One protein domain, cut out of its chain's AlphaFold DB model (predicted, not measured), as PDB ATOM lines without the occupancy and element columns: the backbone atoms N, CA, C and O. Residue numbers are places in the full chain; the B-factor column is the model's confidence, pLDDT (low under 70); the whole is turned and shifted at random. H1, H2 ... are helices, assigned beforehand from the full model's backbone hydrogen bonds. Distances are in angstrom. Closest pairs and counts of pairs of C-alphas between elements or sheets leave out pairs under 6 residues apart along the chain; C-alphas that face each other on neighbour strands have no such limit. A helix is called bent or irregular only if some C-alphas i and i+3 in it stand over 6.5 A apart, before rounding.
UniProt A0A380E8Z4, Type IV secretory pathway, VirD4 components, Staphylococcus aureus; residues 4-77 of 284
ATOM      1  N   GLU A   4       3.884 -21.550 -19.236       77.00
ATOM      2  CA  GLU A   4       2.566 -21.100 -18.802       77.00
ATOM      3  C   GLU A   4       2.375 -19.619 -19.144       77.00
ATOM      4  O   GLU A   4       1.431 -19.267 -19.837       77.00
ATOM      5  N   PHE A   5       3.362 -18.776 -18.812       76.12
ATOM      6  CA  PHE A   5       3.357 -17.356 -19.182       76.12
ATOM      7  C   PHE A   5       3.273 -17.140 -20.701       76.12
ATOM      8  O   PHE A   5       2.509 -16.301 -21.166       76.12
ATOM      9  N   ALA A   6       4.031 -17.911 -21.485       70.75
ATOM     10  CA  ALA A   6       3.988 -17.840 -22.943       70.75
ATOM     11  C   ALA A   6       2.597 -18.216 -23.478       70.75
ATOM     12  O   ALA A   6       2.056 -17.524 -24.337       70.75
ATOM     13  N   THR A   7       1.993 -19.279 -22.947       71.75
ATOM     14  CA  THR A   7       0.662 -19.729 -23.361       71.75
ATOM     15  C   THR A   7      -0.409 -18.686 -23.045       71.75
ATOM     16  O   THR A   7      -1.210 -18.382 -23.924       71.75
ATOM     17  N   THR A   8      -0.392 -18.071 -21.859       70.88
ATOM     18  CA  THR A   8      -1.364 -17.025 -21.485       70.88
ATOM     19  C   THR A   8      -1.163 -15.717 -22.252       70.88
ATOM     20  O   THR A   8      -2.114 -14.960 -22.445       70.88
ATOM     21  N   PHE A   9       0.070 -15.419 -22.672       65.00
ATOM     22  CA  PHE A   9       0.386 -14.203 -23.423       65.00
ATOM     23  C   PHE A   9      -0.029 -14.302 -24.897       65.00
ATOM     24  O   PHE A   9      -0.508 -13.328 -25.468       65.00
ATOM     25  N   PHE A  10       0.112 -15.482 -25.510       70.19
ATOM     26  CA  PHE A  10      -0.257 -15.714 -26.913       70.19
ATOM     27  C   PHE A  10      -1.666 -16.297 -27.101       70.19
ATOM     28  O   PHE A  10      -2.125 -16.424 -28.237       70.19
ATOM     29  N   SER A  11      -2.373 -16.656 -26.023       68.69
ATOM     30  CA  SER A  11      -3.761 -17.114 -26.115       68.69
ATOM     31  C   SER A  11      -4.663 -15.982 -26.605       68.69
ATOM     32  O   SER A  11      -4.731 -14.917 -25.988       68.69
ATOM     33  N   LYS A  12      -5.382 -16.234 -27.700       64.88
ATOM     34  CA  LYS A  12      -6.388 -15.322 -28.243       64.88
ATOM     35  C   LYS A  12      -7.523 -15.201 -27.222       64.88
ATOM     36  O   LYS A  12      -8.218 -16.179 -26.963       64.88
ATOM     37  N   ARG A  13      -7.672 -14.031 -26.604       70.06
ATOM     38  CA  ARG A  13      -8.789 -13.760 -25.692       70.06
ATOM     39  C   ARG A  13     -10.006 -13.348 -26.515       70.06
ATOM     40  O   ARG A  13      -9.868 -12.547 -27.434       70.06
ATOM     41  N   GLU A  14     -11.171 -13.908 -26.199       80.06
ATOM     42  CA  GLU A  14     -12.434 -13.530 -26.853       80.06
ATOM     43  C   GLU A  14     -12.944 -12.165 -26.376       80.06
ATOM     44  O   GLU A  14     -13.644 -11.478 -27.113       80.06
ATOM     45  N   PHE A  15     -12.552 -11.753 -25.167       82.69
ATOM     46  CA  PHE A  15     -12.958 -10.501 -24.536       82.69
ATOM     47  C   PHE A  15     -11.771  -9.786 -23.876       82.69
ATOM     48  O   PHE A  15     -10.801 -10.409 -23.428       82.69
ATOM     49  N   THR A  16     -11.888  -8.461 -23.787       84.25
ATOM     50  CA  THR A  16     -10.988  -7.567 -23.050       84.25
ATOM     51  C   THR A  16     -11.808  -6.874 -21.972       84.25
ATOM     52  O   THR A  16     -12.868  -6.335 -22.274       84.25
ATOM     53  N   PHE A  17     -11.329  -6.883 -20.729       87.00
ATOM     54  CA  PHE A  17     -11.955  -6.119 -19.651       87.00
ATOM     55  C   PHE A  17     -11.454  -4.677 -19.655       87.00
ATOM     56  O   PHE A  17     -10.271  -4.432 -19.910       87.00
ATOM     57  N   ILE A  18     -12.357  -3.750 -19.353       88.00
ATOM     58  CA  ILE A  18     -12.080  -2.326 -19.178       88.00
ATOM     59  C   ILE A  18     -12.278  -2.013 -17.693       88.00
ATOM     60  O   ILE A  18     -13.253  -2.464 -17.099       88.00
ATOM     61  N   ASP A  19     -11.335  -1.289 -17.091       88.31
ATOM     62  CA  ASP A  19     -11.519  -0.742 -15.747       88.31
ATOM     63  C   ASP A  19     -12.413   0.499 -15.842       88.31
ATOM     64  O   ASP A  19     -12.089   1.447 -16.556       88.31
ATOM     65  N   GLU A  20     -13.546   0.467 -15.149       87.88
ATOM     66  CA  GLU A  20     -14.547   1.540 -15.133       87.88
ATOM     67  C   GLU A  20     -14.279   2.576 -14.026       87.88
ATOM     68  O   GLU A  20     -15.008   3.558 -13.890       87.88
ATOM     69  N   SER A  21     -13.230   2.378 -13.222       91.38
ATOM     70  CA  SER A  21     -12.844   3.319 -12.173       91.38
ATOM     71  C   SER A  21     -12.430   4.670 -12.778       91.38
ATOM     72  O   SER A  21     -11.701   4.685 -13.774       91.38
ATOM     73  N   PRO A  22     -12.795   5.816 -12.163       89.38
ATOM     74  CA  PRO A  22     -12.450   7.156 -12.650       89.38
ATOM     75  C   PRO A  22     -10.965   7.469 -12.400       89.38
ATOM     76  O   PRO A  22     -10.599   8.271 -11.540       89.38
ATOM     77  N   THR A  23     -10.093   6.781 -13.129       91.56
ATOM     78  CA  THR A  23      -8.638   6.867 -13.023       91.56
ATOM     79  C   THR A  23      -8.041   7.461 -14.294       91.56
ATOM     80  O   THR A  23      -8.597   7.352 -15.385       91.56
ATOM     81  N   ASN A  24      -6.884   8.107 -14.150       91.81
ATOM     82  CA  ASN A  24      -6.164   8.719 -15.263       91.81
ATOM     83  C   ASN A  24      -4.944   7.877 -15.638       91.81
ATOM     84  O   ASN A  24      -4.217   7.398 -14.769       91.81
ATOM     85  N   ASN A  25      -4.681   7.761 -16.940       89.88
ATOM     86  CA  ASN A  25      -3.512   7.064 -17.470       89.88
ATOM     87  C   ASN A  25      -2.468   8.071 -17.975       89.88
ATOM     88  O   ASN A  25      -2.781   8.918 -18.811       89.88
ATOM     89  N   LEU A  26      -1.215   7.952 -17.520       93.00
ATOM     90  CA  LEU A  26      -0.082   8.729 -18.035       93.00
ATOM     91  C   LEU A  26       0.774   7.864 -18.967       93.00
ATOM     92  O   LEU A  26       1.417   6.911 -18.529       93.00
ATOM     93  N   ILE A  27       0.820   8.223 -20.251       90.31
ATOM     94  CA  ILE A  27       1.596   7.505 -21.271       90.31
ATOM     95  C   ILE A  27       2.760   8.386 -21.726       90.31
ATOM     96  O   ILE A  27       2.573   9.365 -22.448       90.31
ATOM     97  N   VAL A  28       3.982   8.017 -21.341       92.12
ATOM     98  CA  VAL A  28       5.201   8.763 -21.687       92.12
ATOM     99  C   VAL A  28       5.944   8.063 -22.819       92.12
ATOM    100  O   VAL A  28       6.186   6.860 -22.784       92.12
ATOM    101  N   GLY A  29       6.348   8.825 -23.832       88.88
ATOM    102  CA  GLY A  29       7.166   8.314 -24.926       88.88
ATOM    103  C   GLY A  29       7.644   9.434 -25.838       88.88
ATOM    104  O   GLY A  29       7.025  10.496 -25.911       88.88
ATOM    105  N   THR A  30       8.722   9.202 -26.575       91.94
ATOM    106  CA  THR A  30       9.296  10.178 -27.512       91.94
ATOM    107  C   THR A  30       8.479  10.285 -28.806       91.94
ATOM    108  O   THR A  30       7.559   9.502 -29.065       91.94
ATOM    109  N   SER A  31       8.757  11.293 -29.636       86.62
ATOM    110  CA  SER A  31       8.171  11.351 -30.982       86.62
ATOM    111  C   SER A  31       8.563  10.104 -31.784       86.62
ATOM    112  O   SER A  31       9.684   9.619 -31.657       86.62
ATOM    113  N   ARG A  32       7.632   9.584 -32.598       84.75
ATOM    114  CA  ARG A  32       7.768   8.330 -33.373       84.75
ATOM    115  C   ARG A  32       7.895   7.042 -32.549       84.75
ATOM    116  O   ARG A  32       8.172   5.995 -33.115       84.75
ATOM    117  N   SER A  33       7.613   7.072 -31.246       90.62
ATOM    118  CA  SER A  33       7.563   5.856 -30.419       90.62
ATOM    119  C   SER A  33       6.264   5.043 -30.574       90.62
ATOM    120  O   SER A  33       6.024   4.133 -29.790       90.62
ATOM    121  N   GLY A  34       5.379   5.419 -31.507       87.75
ATOM    122  CA  GLY A  34       4.119   4.714 -31.761       87.75
ATOM    123  C   GLY A  34       2.977   4.989 -30.774       87.75
ATOM    124  O   GLY A  34       1.992   4.268 -30.813       87.75
ATOM    125  N   LYS A  35       3.049   6.010 -29.899       91.38
ATOM    126  CA  LYS A  35       1.991   6.275 -28.889       91.38
ATOM    127  C   LYS A  35       0.578   6.376 -29.480       91.38
ATOM    128  O   LYS A  35      -0.340   5.766 -28.945       91.38
ATOM    129  N   GLY A  36       0.411   7.140 -30.562       86.88
ATOM    130  CA  GLY A  36      -0.894   7.315 -31.209       86.88
ATOM    131  C   GLY A  36      -1.446   5.996 -31.747       86.88
ATOM    132  O   GLY A  36      -2.573   5.628 -31.446       86.88
ATOM    133  N   GLU A  37      -0.613   5.244 -32.463       86.88
ATOM    134  CA  GLU A  37      -1.019   4.014 -33.146       86.88
ATOM    135  C   GLU A  37      -1.177   2.816 -32.197       86.88
ATOM    136  O   GLU A  37      -2.170   2.100 -32.249       86.88
ATOM    137  N   ILE A  38      -0.223   2.610 -31.289       89.06
ATOM    138  CA  ILE A  38      -0.208   1.444 -30.400       89.06
ATOM    139  C   ILE A  38      -1.160   1.640 -29.221       89.06
ATOM    140  O   ILE A  38      -1.780   0.674 -28.778       89.06
ATOM    141  N   VAL A  39      -1.277   2.863 -28.694       91.12
ATOM    142  CA  VAL A  39      -2.031   3.112 -27.458       91.12
ATOM    143  C   VAL A  39      -3.365   3.786 -27.741       91.12
ATOM    144  O   VAL A  39      -4.400   3.219 -27.406       91.12
ATOM    145  N   VAL A  40      -3.367   4.957 -28.383       92.19
ATOM    146  CA  VAL A  40      -4.599   5.752 -28.533       92.19
ATOM    147  C   VAL A  40      -5.592   5.092 -29.495       92.19
ATOM    148  O   VAL A  40      -6.756   4.938 -29.135       92.19
ATOM    149  N   LEU A  41      -5.155   4.617 -30.669       93.31
ATOM    150  CA  LEU A  41      -6.036   3.874 -31.585       93.31
ATOM    151  C   LEU A  41      -6.551   2.576 -30.957       93.31
ATOM    152  O   LEU A  41      -7.732   2.266 -31.086       93.31
ATOM    153  N   SER A  42      -5.703   1.849 -30.222       91.19
ATOM    154  CA  SER A  42      -6.132   0.656 -29.480       91.19
ATOM    155  C   SER A  42      -7.185   0.983 -28.418       91.19
ATOM    156  O   SER A  42      -8.115   0.204 -28.220       91.19
ATOM    157  N   MET A  43      -7.069   2.130 -27.741       92.25
ATOM    158  CA  MET A  43      -8.077   2.609 -26.793       92.25
ATOM    159  C   MET A  43      -9.390   2.950 -27.501       92.25
ATOM    160  O   MET A  43     -10.428   2.440 -27.093       92.25
ATOM    161  N   ILE A  44      -9.352   3.723 -28.593       94.88
ATOM    162  CA  ILE A  44     -10.542   4.041 -29.405       94.88
ATOM    163  C   ILE A  44     -11.232   2.750 -29.872       94.88
ATOM    164  O   ILE A  44     -12.447   2.599 -29.737       94.88
ATOM    165  N   GLU A  45     -10.462   1.783 -30.373       93.12
ATOM    166  CA  GLU A  45     -10.969   0.497 -30.854       93.12
ATOM    167  C   GLU A  45     -11.587  -0.354 -29.736       93.12
ATOM    168  O   GLU A  45     -12.623  -0.987 -29.937       93.12
ATOM    169  N   ASN A  46     -10.973  -0.398 -28.552       91.75
ATOM    170  CA  ASN A  46     -11.514  -1.157 -27.426       91.75
ATOM    171  C   ASN A  46     -12.759  -0.488 -26.837       91.75
ATOM    172  O   ASN A  46     -13.768  -1.166 -26.655       91.75
ATOM    173  N   TYR A  47     -12.725   0.825 -26.603       92.81
ATOM    174  CA  TYR A  47     -13.855   1.552 -26.026       92.81
ATOM    175  C   TYR A  47     -15.073   1.557 -26.945       92.81
ATOM    176  O   TYR A  47     -16.183   1.317 -26.481       92.81
ATOM    177  N   SER A  48     -14.885   1.723 -28.254       93.50
ATOM    178  CA  SER A  48     -16.014   1.731 -29.197       93.50
ATOM    179  C   SER A  48     -16.704   0.375 -29.390       93.50
ATOM    180  O   SER A  48     -17.803   0.327 -29.945       93.50
ATOM    181  N   ARG A  49     -16.094  -0.725 -28.924       91.50
ATOM    182  CA  ARG A  49     -16.684  -2.079 -28.893       91.50
ATOM    183  C   ARG A  49     -17.193  -2.490 -27.511       91.50
ATOM    184  O   ARG A  49     -17.652  -3.620 -27.362       91.50
ATOM    185  N   SER A  50     -17.059  -1.619 -26.511       91.12
ATOM    186  CA  SER A  50     -17.565  -1.877 -25.164       91.12
ATOM    187  C   SER A  50     -19.063  -2.188 -25.208       91.12
ATOM    188  O   SER A  50     -19.791  -1.612 -26.017       91.12
ATOM    189  N   SER A  51     -19.527  -3.078 -24.327       88.62
ATOM    190  CA  SER A  51     -20.963  -3.337 -24.147       88.62
ATOM    191  C   SER A  51     -21.718  -2.074 -23.736       88.62
ATOM    192  O   SER A  51     -22.855  -1.881 -24.155       88.62
ATOM    193  N   GLU A  52     -21.057  -1.199 -22.976       88.06
ATOM    194  CA  GLU A  52     -21.502   0.162 -22.694       88.06
ATOM    195  C   GLU A  52     -20.550   1.134 -23.392       88.06
ATOM    196  O   GLU A  52     -19.433   1.378 -22.930       88.06
ATOM    197  N   GLN A  53     -20.962   1.629 -24.558       89.12
ATOM    198  CA  GLN A  53     -20.167   2.532 -25.390       89.12
ATOM    199  C   GLN A  53     -20.037   3.915 -24.725       89.12
ATOM    200  O   GLN A  53     -21.051   4.599 -24.554       89.12
ATOM    201  N   PRO A  54     -18.818   4.370 -24.371       90.44
ATOM    202  CA  PRO A  54     -18.617   5.705 -23.819       90.44
ATOM    203  C   PRO A  54     -18.573   6.755 -24.935       90.44
ATOM    204  O   PRO A  54     -18.233   6.442 -26.081       90.44
ATOM    205  N   SER A  55     -18.833   8.019 -24.591       91.62
ATOM    206  CA  SER A  55     -18.465   9.155 -25.443       91.62
ATOM    207  C   SER A  55     -16.941   9.297 -25.512       91.62
ATOM    208  O   SER A  55     -16.247   9.086 -24.518       91.62
ATOM    209  N   LEU A  56     -16.419   9.665 -26.682       92.69
ATOM    210  CA  LEU A  56     -14.982   9.800 -26.922       92.69
ATOM    211  C   LEU A  56     -14.648  11.253 -27.275       92.69
ATOM    212  O   LEU A  56     -15.200  11.796 -28.228       92.69
ATOM    213  N   ILE A  57     -13.715  11.855 -26.536       93.50
ATOM    214  CA  ILE A  57     -13.106  13.152 -26.862       93.50
ATOM    215  C   ILE A  57     -11.626  12.889 -27.116       93.50
ATOM    216  O   ILE A  57     -10.909  12.437 -26.222       93.50
ATOM    217  N   VAL A  58     -11.170  13.138 -28.341       93.25
ATOM    218  CA  VAL A  58      -9.808  12.805 -28.766       93.25
ATOM    219  C   VAL A  58      -9.113  14.064 -29.266       93.25
ATOM    220  O   VAL A  58      -9.492  14.627 -30.286       93.25
ATOM    221  N   ASN A  59      -8.061  14.483 -28.562       92.06
ATOM    222  CA  ASN A  59      -7.176  15.545 -29.033       92.06
ATOM    223  C   ASN A  59      -6.226  14.986 -30.098       92.06
ATOM    224  O   ASN A  59      -5.278  14.264 -29.778       92.06
ATOM    225  N   ASP A  60      -6.472  15.328 -31.360       91.38
ATOM    226  CA  ASP A  60      -5.699  14.853 -32.507       91.38
ATOM    227  C   ASP A  60      -5.014  16.013 -33.238       91.38
ATOM    228  O   ASP A  60      -5.549  16.595 -34.175       91.38
ATOM    229  N   MET A  61      -3.789  16.337 -32.819       84.38
ATOM    230  CA  MET A  61      -3.017  17.444 -33.401       84.38
ATOM    231  C   MET A  61      -2.631  17.238 -34.878       84.38
ATOM    232  O   MET A  61      -2.106  18.165 -35.486       84.38
ATOM    233  N   LYS A  62      -2.790  16.029 -35.436       86.38
ATOM    234  CA  LYS A  62      -2.343  15.696 -36.801       86.38
ATOM    235  C   LYS A  62      -3.449  15.175 -37.718       86.38
ATOM    236  O   LYS A  62      -3.196  14.995 -38.905       86.38
ATOM    237  N   GLY A  63      -4.627  14.868 -37.182       89.31
ATOM    238  CA  GLY A  63      -5.729  14.244 -37.920       89.31
ATOM    239  C   GLY A  63      -5.529  12.754 -38.237       89.31
ATOM    240  O   GLY A  63      -6.372  12.148 -38.902       89.31
ATOM    241  N   GLU A  64      -4.425  12.142 -37.789       91.81
ATOM    242  CA  GLU A  64      -4.100  10.734 -38.062       91.81
ATOM    243  C   GLU A  64      -5.084   9.786 -37.355       91.81
ATOM    244  O   GLU A  64      -5.484   8.768 -37.923       91.81
ATOM    245  N   LEU A  65      -5.505  10.126 -36.131       93.81
ATOM    246  CA  LEU A  65      -6.421   9.310 -35.334       93.81
ATOM    247  C   LEU A  65      -7.841   9.386 -35.892       93.81
ATOM    248  O   LEU A  65      -8.503   8.353 -36.021       93.81
ATOM    249  N   PHE A  66      -8.292  10.588 -36.260       92.88
ATOM    250  CA  PHE A  66      -9.590  10.793 -36.897       92.88
ATOM    251  C   PHE A  66      -9.675  10.019 -38.215       92.88
ATOM    252  O   PHE A  66     -10.556   9.173 -38.379       92.88
ATOM    253  N   SER A  67      -8.709  10.227 -39.116       92.19
ATOM    254  CA  SER A  67      -8.657   9.563 -40.426       92.19
ATOM    255  C   SER A  67      -8.684   8.034 -40.310       92.19
ATOM    256  O   SER A  67      -9.390   7.361 -41.064       92.19
ATOM    257  N   ALA A  68      -7.978   7.475 -39.321       93.50
ATOM    258  CA  ALA A  68      -7.918   6.034 -39.101       93.50
ATOM    259  C   ALA A  68      -9.193   5.429 -38.479       93.50
ATOM    260  O   ALA A  68      -9.432   4.233 -38.648       93.50
ATOM    261  N   SER A  69      -9.997   6.209 -37.746       95.06
ATOM    262  CA  SER A  69     -11.070   5.662 -36.899       95.06
ATOM    263  C   SER A  69     -12.491   6.100 -37.261       95.06
ATOM    264  O   SER A  69     -13.416   5.332 -36.985       95.06
ATOM    265  N   TYR A  70     -12.696   7.255 -37.911       94.69
ATOM    266  CA  TYR A  70     -14.029   7.871 -38.040       94.69
ATOM    267  C   TYR A  70     -15.068   6.928 -38.665       94.69
ATOM    268  O   TYR A  70     -16.118   6.690 -38.081       94.69
ATOM    269  N   LYS A  71     -14.739   6.291 -39.796       95.62
ATOM    270  CA  LYS A  71     -15.675   5.416 -40.516       95.62
ATOM    271  C   LYS A  71     -16.051   4.176 -39.705       95.62
ATOM    272  O   LYS A  71     -17.163   3.666 -39.805       95.62
ATOM    273  N   THR A  72     -15.118   3.671 -38.903       95.69
ATOM    274  CA  THR A  72     -15.372   2.546 -37.996       95.69
ATOM    275  C   THR A  72     -16.290   2.968 -36.854       95.69
ATOM    276  O   THR A  72     -17.188   2.209 -36.501       95.69
ATOM    277  N   LEU A  73     -16.089   4.166 -36.302       96.00
ATOM    278  CA  LEU A  73     -16.950   4.731 -35.264       96.00
ATOM    279  C   LEU A  73     -18.374   4.973 -35.793       96.00
ATOM    280  O   LEU A  73     -19.324   4.511 -35.164       96.00
ATOM    281  N   GLU A  74     -18.528   5.572 -36.978       94.75
ATOM    282  CA  GLU A  74     -19.835   5.757 -37.632       94.75
ATOM    283  C   GLU A  74     -20.561   4.420 -37.843       94.75
ATOM    284  O   GLU A  74     -21.722   4.267 -37.468       94.75
ATOM    285  N   ASN A  75     -19.859   3.401 -38.354       95.44
ATOM    286  CA  ASN A  75     -20.421   2.055 -38.527       95.44
ATOM    287  C   ASN A  75     -20.834   1.389 -37.200       95.44
ATOM    288  O   ASN A  75     -21.600   0.426 -37.212       95.44
ATOM    289  N   ARG A  76     -20.306   1.863 -36.067       93.88
ATOM    290  CA  ARG A  76     -20.638   1.403 -34.711       93.88
ATOM    291  C   ARG A  76     -21.699   2.268 -34.028       93.88
ATOM    292  O   ARG A  76     -21.945   2.063 -32.844       93.88
ATOM    293  N   GLY A  77     -22.316   3.202 -34.757       91.12
ATOM    294  CA  GLY A  77     -23.408   4.045 -34.267       91.12
ATOM    295  C   GLY A  77     -22.965   5.330 -33.566       91.12
ATOM    296  O   GLY A  77     -23.801   6.024 -32.994       91.12
TER     297      GLY A  77
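Overview. This is residues 4 to 77 of the 284 residues of the protein "Type IV secretory pathway, VirD4 components" of Staphylococcus aureus (UniProt A0A380E8Z4). Two helices, H2 and H3, lie side by side, a long link folding back between them; short H1 sticks out at the far end of a long stretch. The printed part has 74 residues with three named helices, H1, H2, H3, and no named strand: all helix, though under half, 32, are in them. It is loose, radius of gyration of the C-alphas 14.4 A, spanning 41 by 33 by 26 A.

Along the chain. Find C-alpha 4 at (2.566, -21.100, -18.802), where H1, residues 4 to 10, begins. H2, residues 35 to 47, runs 16.8 A from first to last C-alpha. H3, residues 64 to 75, runs 18.5 A to C-alpha 75 at (-20.421, 2.055, -38.527); it is irregular, C-alphas 68 and 71 being 7.9 A apart.

Arrangement. H1 is apart from H2 and H3. H3 touches H2 with residues 65 to 69 alone, closest at the C-alphas of Leu 41 and Leu 65, 6.6 A; the tilt is shallow, 14 degrees, the same way. Each O i to N i+4 pair is within hydrogen-bond range in H1, 7 of 9 in H2, 6 of 8 in H3.

Size, cuts and confidence. The farthest C-alphas, Glu 4 and Met 61, are 41.6 A apart. The printed part has no cut; both links are long. Residues 9, 11 and 12 have pLDDT under 70.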